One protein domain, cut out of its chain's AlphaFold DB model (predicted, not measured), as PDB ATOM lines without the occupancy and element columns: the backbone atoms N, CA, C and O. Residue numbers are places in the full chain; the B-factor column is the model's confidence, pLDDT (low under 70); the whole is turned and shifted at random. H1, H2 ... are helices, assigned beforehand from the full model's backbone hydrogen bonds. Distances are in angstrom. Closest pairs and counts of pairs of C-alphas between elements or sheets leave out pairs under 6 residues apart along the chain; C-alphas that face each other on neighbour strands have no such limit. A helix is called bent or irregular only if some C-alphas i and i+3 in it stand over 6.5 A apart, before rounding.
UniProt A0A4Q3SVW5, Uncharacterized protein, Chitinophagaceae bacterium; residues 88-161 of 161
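Overview. This is residues 88 to 161 of the 161 residues of an uncharacterized protein of Chitinophagaceae bacterium (UniProt A0A4Q3SVW5). Four short helices are strung out on long loops rather than packed into one bundle: H3 is in the middle with H1 crossing one side of it, H2 is off toward one end of the long axis and H4 makes the other end. From H3, residues 133 to 148 run out to the far end of H4, and H4 folds back so that its last residue comes near H3. The printed part has 74 residues with four named helices, in the order H1, H2, H3, H4, and no named strand; the class is all helix, though under half of the residues, 35 of the 74, are in named elements. The whole is only just loose, close to compact, with a radius of gyration of the C-alphas of 13.7 A, and it is elongated, with spans of 41 by 26 by 24 A.

Arrangement. H1, residues 89 to 95, touches H3, residues 124 to 132. Their closest C-alphas are those of Leu 93 and Ala 130, 5.9 A apart. They run opposite ways at a steep tilt of 57 degrees. H2, residues 102 to 109, touches no helix, and H1 and H2 are apart, as are H2 and H3. H4, residues 149 to 159, is close to H3 but not clearly touching it; the closest C-alphas, of Leu 129 and Leu 159, are 7.1 A apart. H3 and H4 run the same way at a steep tilt of 47 degrees. H4 is apart from H1 and from H2. In H1, H2 and H3 every O i to N i+4 pair is within hydrogen-bond range, and in H4 6 of 7 are.

Along the chain. H1 begins at C-alpha 89, at (49.141, 88.215, 155.455), and measures 10.0 A from first to last C-alpha. H2 has 8 residues, Glu 102 to Ser 109, and measures 10.7 A. H3 runs 12.0 A from Trp 124, with its C-alpha at (42.022, 102.524, 154.398), to Gly 132. H4 is the longest helix, with 11 residues and 15.4 A, and ends at C-alpha 159, at (54.191, 99.144, 158.046). None of the four is bent or irregular.

Size, cuts and confidence. The two C-alphas farthest apart, those of Arg 110 and Asn 148, are 41.1 A apart, while those of Ser 88 and Pro 161 are 10.9 A apart. The printed part has no cut, and it ends at the chain's last residue, Pro 161. The link from H1 to H2 is short, with 6 residues; the links from H2 to H3, with 14 residues, and from H3 to H4, with 16, are long. The mean pLDDT of the printed part is 85.8, and the model's confidence is low, under 70, at residues 158 to 161, of which 158 and 159 belong to H4.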
ATOM      1  N   SER A  88      47.272  88.047 160.008       93.00
ATOM      2  CA  SER A  88      48.209  87.373 159.106       93.00
ATOM      3  C   SER A  88      48.072  87.903 157.677       93.00
ATOM      4  O   SER A  88      46.962  88.220 157.243       93.00
ATOM      5  N   ARG A  89      49.164  87.886 156.896       92.25
ATOM      6  CA  ARG A  89      49.141  88.215 155.455       92.25
ATOM      7  C   ARG A  89      48.047  87.451 154.705       92.25
ATOM      8  O   ARG A  89      47.298  88.044 153.937       92.25
ATOM      9  N   LYS A  90      47.917  86.144 154.956       93.94
ATOM     10  CA  LYS A  90      46.895  85.295 154.321       93.94
ATOM     11  C   LYS A  90      45.479  85.771 154.654       93.94
ATOM     12  O   LYS A  90      44.630  85.828 153.772       93.94
ATOM     13  N   THR A  91      45.222  86.092 155.921       94.38
ATOM     14  CA  THR A  91      43.916  86.594 156.364       94.38
ATOM     15  C   THR A  91      43.626  87.947 155.732       94.38
ATOM     16  O   THR A  91      42.551  88.124 155.171       94.38
ATOM     17  N   LEU A  92      44.587  88.866 155.775       93.81
ATOM     18  CA  LEU A  92      44.461  90.209 155.226       93.81
ATOM     19  C   LEU A  92      44.140  90.189 153.722       93.81
ATOM     20  O   LEU A  92      43.149  90.779 153.305       93.81
ATOM     21  N   LEU A  93      44.902  89.428 152.927       92.69
ATOM     22  CA  LEU A  93      44.672  89.292 151.482       92.69
ATOM     23  C   LEU A  93      43.357  88.577 151.136       92.69
ATOM     24  O   LEU A  93      42.832  88.758 150.047       92.69
ATOM     25  N   LYS A  94      42.795  87.776 152.053       93.62
ATOM     26  CA  LYS A  94      41.454  87.196 151.885       93.62
ATOM     27  C   LYS A  94      40.336  88.216 152.151       93.62
ATOM     28  O   LYS A  94      39.246  88.056 151.616       93.62
ATOM     29  N   HIS A  95      40.580  89.216 153.001       91.56
ATOM     30  CA  HIS A  95      39.584  90.231 153.374       91.56
ATOM     31  C   HIS A  95      39.575  91.437 152.428       91.56
ATOM     32  O   HIS A  95      38.600  92.181 152.418       91.56
ATOM     33  N   MET A  96      40.634  91.626 151.637       92.25
ATOM     34  CA  MET A  96      40.778  92.763 150.731       92.25
ATOM     35  C   MET A  96      40.772  92.321 149.274       92.25
ATOM     36  O   MET A  96      41.468  91.388 148.886       92.25
ATOM     37  N   SER A  97      40.006  93.034 148.452       90.56
ATOM     38  CA  SER A  97      39.966  92.848 147.004       90.56
ATOM     39  C   SER A  97      40.030  94.198 146.311       90.56
ATOM     40  O   SER A  97      39.340  95.135 146.717       90.56
ATOM     41  N   TYR A  98      40.799  94.274 145.232       90.56
ATOM     42  CA  TYR A  98      40.963  95.488 144.442       90.56
ATOM     43  C   TYR A  98      40.291  95.314 143.089       90.56
ATOM     44  O   TYR A  98      40.342  94.238 142.495       90.56
ATOM     45  N   LYS A  99      39.667  96.383 142.597       91.62
ATOM     46  CA  LYS A  99      39.210  96.447 141.209       91.62
ATOM     47  C   LYS A  99      40.359  96.955 140.347       91.62
ATOM     48  O   LYS A  99      40.984  97.949 140.702       91.62
ATOM     49  N   ASN A 100      40.585  96.279 139.228       91.50
ATOM     50  CA  ASN A 100      41.609  96.583 138.232       91.50
ATOM     51  C   ASN A 100      43.056  96.670 138.783       91.50
ATOM     52  O   ASN A 100      43.754  97.651 138.506       91.50
ATOM     53  N   PRO A 101      43.529  95.706 139.604       89.75
ATOM     54  CA  PRO A 101      44.897  95.729 140.128       89.75
ATOM     55  C   PRO A 101      45.969  95.635 139.028       89.75
ATOM     56  O   PRO A 101      47.070  96.141 139.207       89.75
ATOM     57  N   GLU A 102      45.657  95.042 137.875       92.00
ATOM     58  CA  GLU A 102      46.557  94.913 136.723       92.00
ATOM     59  C   GLU A 102      47.022  96.260 136.156       92.00
ATOM     60  O   GLU A 102      48.135  96.377 135.646       92.00
ATOM     61  N   LEU A 103      46.200  97.299 136.310       92.75
ATOM     62  CA  LEU A 103      46.475  98.650 135.822       92.75
ATOM     63  C   LEU A 103      47.690  99.265 136.538       92.75
ATOM     64  O   LEU A 103      48.448 100.037 135.955       92.75
ATOM     65  N   ILE A 104      47.903  98.882 137.801       92.31
ATOM     66  CA  ILE A 104      49.060  99.290 138.602       92.31
ATOM     67  C   ILE A 104      50.347  98.702 138.010       92.31
ATOM     68  O   ILE A 104      51.314  99.427 137.771       92.31
ATOM     69  N   GLU A 105      50.338  97.400 137.725       91.75
ATOM     70  CA  GLU A 105      51.489  96.687 137.168       91.75
ATOM     71  C   GLU A 105      51.822  97.157 135.743       91.75
ATOM     72  O   GLU A 105      52.998  97.285 135.390       91.75
ATOM     73  N   GLU A 106      50.814  97.514 134.938       94.06
ATOM     74  CA  GLU A 106      51.031  98.098 133.610       94.06
ATOM     75  C   GLU A 106      51.862  99.390 133.697       94.06
ATOM     76  O   GLU A 106      52.859  99.545 132.984       94.06
ATOM     77  N   TYR A 107      51.516 100.306 134.606       94.50
ATOM     78  CA  TYR A 107      52.282 101.542 134.786       94.50
ATOM     79  C   TYR A 107      53.714 101.280 135.257       94.50
ATOM     80  O   TYR A 107      54.645 101.910 134.740       94.50
ATOM     81  N   PHE A 108      53.914 100.330 136.172       91.81
ATOM     82  CA  PHE A 108      55.255  99.958 136.624       91.81
ATOM     83  C   PHE A 108      56.105  99.380 135.492       91.81
ATOM     84  O   PHE A 108      57.254  99.794 135.333       91.81
ATOM     85  N   SER A 109      55.540  98.518 134.641       92.56
ATOM     86  CA  SER A 109      56.257  97.959 133.482       92.56
ATOM     87  C   SER A 109      56.711  99.026 132.475       92.56
ATOM     88  O   SER A 109      57.701  98.848 131.769       92.56
ATOM     89  N   ARG A 110      56.037 100.183 132.455       95.31
ATOM     90  CA  ARG A 110      56.379 101.353 131.632       95.31
ATOM     91  C   ARG A 110      57.362 102.310 132.319       95.31
ATOM     92  O   ARG A 110      57.559 103.430 131.840       95.31
ATOM     93  N   GLY A 111      57.940 101.912 133.455       93.31
ATOM     94  CA  GLY A 111      58.864 102.731 134.240       93.31
ATOM     95  C   GLY A 111      58.208 103.964 134.865       93.31
ATOM     96  O   GLY A 111      58.883 104.968 135.095       93.31
ATOM     97  N   LYS A 112      56.886 103.939 135.088       93.81
ATOM     98  CA  LYS A 112      56.148 105.036 135.728       93.81
ATOM     99  C   LYS A 112      55.943 104.750 137.211       93.81
ATOM    100  O   LYS A 112      55.637 103.630 137.598       93.81
ATOM    101  N   SER A 113      56.050 105.793 138.026       90.94
ATOM    102  CA  SER A 113      55.659 105.753 139.437       90.94
ATOM    103  C   SER A 113      54.180 106.102 139.598       90.94
ATOM    104  O   SER A 113      53.635 106.876 138.811       90.94
ATOM    105  N   ILE A 114      53.550 105.578 140.650       90.94
ATOM    106  CA  ILE A 114      52.149 105.850 140.994       90.94
ATOM    107  C   ILE A 114      52.089 106.550 142.349       90.94
ATOM    108  O   ILE A 114      52.800 106.182 143.283       90.94
ATOM    109  N   VAL A 115      51.202 107.539 142.460       91.00
ATOM    110  CA  VAL A 115      50.802 108.135 143.736       91.00
ATOM    111  C   VAL A 115      49.374 107.697 144.033       91.00
ATOM    112  O   VAL A 115      48.456 108.027 143.286       91.00
ATOM    113  N   PHE A 116      49.180 106.966 145.131       87.88
ATOM    114  CA  PHE A 116      47.848 106.620 145.619       87.88
ATOM    115  C   PHE A 116      47.293 107.770 146.462       87.88
ATOM    116  O   PHE A 116      47.802 108.058 147.545       87.88
ATOM    117  N   ALA A 117      46.239 108.422 145.971       88.69
ATOM    118  CA  ALA A 117      45.476 109.409 146.728       88.69
ATOM    119  C   ALA A 117      44.243 108.729 147.339       88.69
ATOM    120  O   ALA A 117      43.326 108.331 146.622       88.69
ATOM    121  N   LEU A 118      44.239 108.571 148.663       84.88
ATOM    122  CA  LEU A 118      43.194 107.860 149.400       84.88
ATOM    123  C   LEU A 118      42.445 108.820 150.322       84.88
ATOM    124  O   LEU A 118      43.045 109.677 150.971       84.88
ATOM    125  N   GLY A 119      41.124 108.660 150.401       84.31
ATOM    126  CA  GLY A 119      40.324 109.301 151.440       84.31
ATOM    127  C   GLY A 119      40.430 108.542 152.763       84.31
ATOM    128  O   GLY A 119      40.684 107.339 152.769       84.31
ATOM    129  N   HIS A 120      40.155 109.218 153.883       85.44
ATOM    130  CA  HIS A 120      39.892 108.556 155.170       85.44
ATOM    131  C   HIS A 120      38.503 107.897 155.130       85.44
ATOM    132  O   HIS A 120      37.570 108.315 155.814       85.44
ATOM    133  N   TYR A 121      38.350 106.919 154.245       85.94
ATOM    134  CA  TYR A 121      37.097 106.258 153.921       85.94
ATOM    135  C   TYR A 121      37.335 104.764 153.742       85.94
ATOM    136  O   TYR A 121      38.369 104.350 153.217       85.94
ATOM    137  N   GLY A 122      36.372 103.954 154.182       88.38
ATOM    138  CA  GLY A 122      36.589 102.520 154.322       88.38
ATOM    139  C   GLY A 122      37.692 102.215 155.343       88.38
ATOM    140  O   GLY A 122      38.207 103.100 156.040       88.38
ATOM    141  N   ASN A 123      38.080 100.945 155.412       91.50
ATOM    142  CA  ASN A 123      39.259 100.549 156.161       91.50
ATOM    143  C   ASN A 123      40.518 100.801 155.319       91.50
ATOM    144  O   ASN A 123      41.128  99.887 154.763       91.50
ATOM    145  N   TRP A 124      40.866 102.082 155.177       88.69
ATOM    146  CA  TRP A 124      42.022 102.524 154.398       88.69
ATOM    147  C   TRP A 124      43.345 101.985 154.963       88.69
ATOM    148  O   TRP A 124      44.286 101.774 154.203       88.69
ATOM    149  N   GLU A 125      43.424 101.719 156.268       88.25
ATOM    150  CA  GLU A 125      44.623 101.196 156.930       88.25
ATOM    151  C   GLU A 125      44.915  99.751 156.503       88.25
ATOM    152  O   GLU A 125      45.966  99.468 155.928       88.25
ATOM    153  N   LEU A 126      43.952  98.838 156.665       91.12
ATOM    154  CA  LEU A 126      44.108  97.471 156.161       91.12
ATOM    155  C   LEU A 126      44.168  97.448 154.626       91.12
ATOM    156  O   LEU A 126      44.897  96.642 154.048       91.12
ATOM    157  N   GLY A 127      43.432  98.342 153.959       91.12
ATOM    158  CA  GLY A 127      43.406  98.437 152.501       91.12
ATOM    159  C   GLY A 127      44.749  98.862 151.908       91.12
ATOM    160  O   GLY A 127      45.156  98.329 150.879       91.12
ATOM    161  N   THR A 128      45.478  99.770 152.554       88.75
ATOM    162  CA  THR A 128      46.828 100.166 152.119       88.75
ATOM    163  C   THR A 128      47.861  99.094 152.421       88.75
ATOM    164  O   THR A 128      48.689  98.796 151.559       88.75
ATOM    165  N   LEU A 129      47.778  98.462 153.594       88.50
ATOM    166  CA  LEU A 129      48.672  97.368 153.966       88.50
ATOM    167  C   LEU A 129      48.544  96.186 152.994       88.50
ATOM    168  O   LEU A 129      49.540  95.687 152.475       88.50
ATOM    169  N   ALA A 130      47.315  95.767 152.692       91.12
ATOM    170  CA  ALA A 130      47.055  94.695 151.736       91.12
ATOM    171  C   ALA A 130      47.520  95.052 150.315       91.12
ATOM    172  O   ALA A 130      48.039  94.183 149.610       91.12
ATOM    173  N   LEU A 131      47.401  96.322 149.913       89.50
ATOM    174  CA  LEU A 131      47.813  96.778 148.588       89.50
ATOM    175  C   LEU A 131      49.331  96.686 148.446       89.50
ATOM    176  O   LEU A 131      49.814  96.126 147.467       89.50
ATOM    177  N   GLY A 132      50.082  97.149 149.450       87.81
ATOM    178  CA  GLY A 132      51.543  97.043 149.449       87.81
ATOM    179  C   GLY A 132      52.057  95.603 149.417       87.81
ATOM    180  O   GLY A 132      53.113  95.342 148.855       87.81
ATOM    181  N   LEU A 133      51.284  94.646 149.940       87.19
ATOM    182  CA  LEU A 133      51.600  93.214 149.871       87.19
ATOM    183  C   LEU A 133      51.214  92.545 148.540       87.19
ATOM    184  O   LEU A 133      51.546  91.366 148.350       87.19
ATOM    185  N   SER A 134      50.479  93.258 147.680       86.50
ATOM    186  CA  SER A 134      49.883  92.747 146.439       86.50
ATOM    187  C   SER A 134      50.524  93.304 145.167       86.50
ATOM    188  O   SER A 134      50.184  92.830 144.088       86.50
ATOM    189  N   ILE A 135      51.425  94.286 145.274       87.69
ATOM    190  CA  ILE A 135      52.067  94.937 144.124       87.69
ATOM    191  C   ILE A 135      53.563  94.622 144.060       87.69
ATOM    192  O   ILE A 135      54.197  94.361 145.082       87.69
ATOM    193  N   SER A 136      54.135  94.653 142.857       84.44
ATOM    194  CA  SER A 136      55.545  94.305 142.621       84.44
ATOM    195  C   SER A 136      56.537  95.403 143.029       84.44
ATOM    196  O   SER A 136      57.698  95.120 143.335       84.44
ATOM    197  N   ALA A 137      56.098  96.663 143.031       82.31
ATOM    198  CA  ALA A 137      56.959  97.813 143.269       82.31
ATOM    199  C   ALA A 137      57.194  98.098 144.759       82.31
ATOM    200  O   ALA A 137      56.362  97.829 145.624       82.31
ATOM    201  N   LYS A 138      58.324  98.754 145.052       82.50
ATOM    202  CA  LYS A 138      58.633  99.255 146.395       82.50
ATOM    203  C   LYS A 138      57.619 100.325 146.813       82.50
ATOM    204  O   LYS A 138      57.551 101.393 146.207       82.50
ATOM    205  N   THR A 139      56.895 100.075 147.899       82.50
ATOM    206  CA  THR A 139      55.976 101.045 148.504       82.50
ATOM    207  C   THR A 139      56.690 102.010 149.439       82.50
ATOM    208  O   THR A 139      57.556 101.617 150.220       82.50
ATOM    209  N   MET A 140      56.282 103.278 149.407       83.12
ATOM    210  CA  MET A 140      56.670 104.288 150.391       83.12
ATOM    211  C   MET A 140      55.414 104.907 150.999       83.12
ATOM    212  O   MET A 140      54.480 105.247 150.274       83.12
ATOM    213  N   VAL A 141      55.404 105.070 152.322       79.69
ATOM    214  CA  VAL A 141      54.287 105.661 153.067       79.69
ATOM    215  C   VAL A 141      54.763 106.945 153.732       79.69
ATOM    216  O   VAL A 141      55.789 106.962 154.411       79.69
ATOM    217  N   ILE A 142      54.008 108.025 153.545       83.19
ATOM    218  CA  ILE A 142      54.221 109.281 154.265       83.19
ATOM    219  C   ILE A 142      53.412 109.199 155.558       83.19
ATOM    220  O   ILE A 142      52.192 109.051 155.509       83.19
ATOM    221  N   TYR A 143      54.072 109.312 156.710       81.00
ATOM    222  CA  TYR A 143      53.400 109.311 158.008       81.00
ATOM    223  C   TYR A 143      53.863 110.476 158.884       81.00
ATOM    224  O   TYR A 143      55.005 110.929 158.808       81.00
ATOM    225  N   LYS A 144      52.960 110.963 159.739       80.75
ATOM    226  CA  LYS A 144      53.286 111.913 160.805       80.75
ATOM    227  C   LYS A 144      53.592 111.123 162.081       80.75
ATOM    228  O   LYS A 144      52.722 110.365 162.516       80.75
ATOM    229  N   PRO A 145      54.761 111.308 162.719       77.62
ATOM    230  CA  PRO A 145      55.078 110.606 163.956       77.62
ATOM    231  C   PRO A 145      54.036 110.856 165.049       77.62
ATOM    232  O   PRO A 145      53.648 111.997 165.318       77.62
ATOM    233  N   ILE A 146      53.597 109.778 165.700       80.06
ATOM    234  CA  ILE A 146      52.688 109.845 166.845       80.06
ATOM    235  C   ILE A 146      53.483 110.296 168.077       80.06
ATOM    236  O   ILE A 146      54.625 109.894 168.286       80.06
ATOM    237  N   THR A 147      52.871 111.099 168.946       82.38
ATOM    238  CA  THR A 147      53.536 111.652 170.139       82.38
ATOM    239  C   THR A 147      54.026 110.573 171.121       82.38
ATOM    240  O   THR A 147      54.991 110.789 171.854       82.38
ATOM    241  N   ASN A 148      53.371 109.407 171.168       81.00
ATOM    242  CA  ASN A 148      53.727 108.314 172.074       81.00
ATOM    243  C   ASN A 148      54.673 107.306 171.400       81.00
ATOM    244  O   ASN A 148      54.250 106.528 170.548       81.00
ATOM    245  N   LYS A 149      55.928 107.258 171.865       80.81
ATOM    246  CA  LYS A 149      56.980 106.371 171.335       80.81
ATOM    247  C   LYS A 149      56.635 104.874 171.373       80.81
ATOM    248  O   LYS A 149      57.096 104.135 170.513       80.81
ATOM    249  N   VAL A 150      55.843 104.421 172.349       78.25
ATOM    250  CA  VAL A 150      55.432 103.006 172.443       78.25
ATOM    251  C   VAL A 150      54.466 102.654 171.306       78.25
ATOM    252  O   VAL A 150      54.591 101.596 170.691       78.25
ATOM    253  N   MET A 151      53.548 103.568 170.978       77.81
ATOM    254  CA  MET A 151      52.614 103.376 169.865       77.81
ATOM    255  C   MET A 151      53.319 103.487 168.511       77.81
ATOM    256  O   MET A 151      53.030 102.690 167.628       77.81
ATOM    257  N   VAL A 152      54.296 104.395 168.374       80.38
ATOM    258  CA  VAL A 152      55.116 104.516 167.152       80.38
ATOM    259  C   VAL A 152      55.748 103.176 166.777       80.38
ATOM    260  O   VAL A 152      55.549 102.713 165.662       80.38
ATOM    261  N   LYS A 153      56.409 102.504 167.727       77.25
ATOM    262  CA  LYS A 153      57.046 101.203 167.469       77.25
ATOM    263  C   LYS A 153      56.049 100.133 167.002       77.25
ATOM    264  O   LYS A 153      56.397  99.261 166.216       77.25
ATOM    265  N   SER A 154      54.812 100.193 167.492       75.81
ATOM    266  CA  SER A 154      53.769  99.229 167.120       75.81
ATOM    267  C   SER A 154      53.278  99.454 165.688       75.81
ATOM    268  O   SER A 154      53.103  98.488 164.956       75.81
ATOM    269  N   VAL A 155      53.133 100.718 165.276       75.81
ATOM    270  CA  VAL A 155      52.771 101.101 163.902       75.81
ATOM    271  C   VAL A 155      53.910 100.802 162.921       75.81
ATOM    272  O   VAL A 155      53.673 100.282 161.837       75.81
ATOM    273  N   GLU A 156      55.165 101.066 163.297       77.75
ATOM    274  CA  GLU A 156      56.332 100.766 162.451       77.75
ATOM    275  C   GLU A 156      56.453  99.266 162.146       77.75
ATOM    276  O   GLU A 156      56.652  98.894 160.992       77.75
ATOM    277  N   ASN A 157      56.227  98.406 163.145       75.06
ATOM    278  CA  ASN A 157      56.214  96.952 162.955       75.06
ATOM    279  C   ASN A 157      55.104  96.467 162.001       75.06
ATOM    280  O   ASN A 157      55.235  95.395 161.421       75.06
ATOM    281  N   GLN A 158      54.006  97.216 161.856       69.12
ATOM    282  CA  GLN A 158      52.936  96.892 160.906       69.12
ATOM    283  C   GLN A 158      53.263  97.353 159.483       69.12
ATOM    284  O   GLN A 158      52.910  96.674 158.523       69.12
ATOM    285  N   LEU A 159      53.909  98.515 159.342       62.94
ATOM    286  CA  LEU A 159      54.191  99.144 158.046       62.94
ATOM    287  C   LEU A 159      55.457  98.610 157.362       62.94
ATOM    288  O   LEU A 159      55.630  98.825 156.163       62.94
ATOM    289  N   MET A 160      56.346  97.946 158.103       55.59
ATOM    290  CA  MET A 160      57.617  97.407 157.603       55.59
ATOM    291  C   MET A 160      57.798  95.927 157.998       55.59
ATOM    292  O   MET A 160      58.684  95.632 158.804       55.59
ATOM    293  N   PRO A 161      56.942  95.010 157.503       47.97
ATOM    294  CA  PRO A 161      57.066  93.577 157.775       47.97
ATOM    295  C   PRO A 161      58.295  92.937 157.116       47.97
ATOM    296  O   PRO A 161      58.714  93.404 156.030       47.97
TER     297      PRO A 161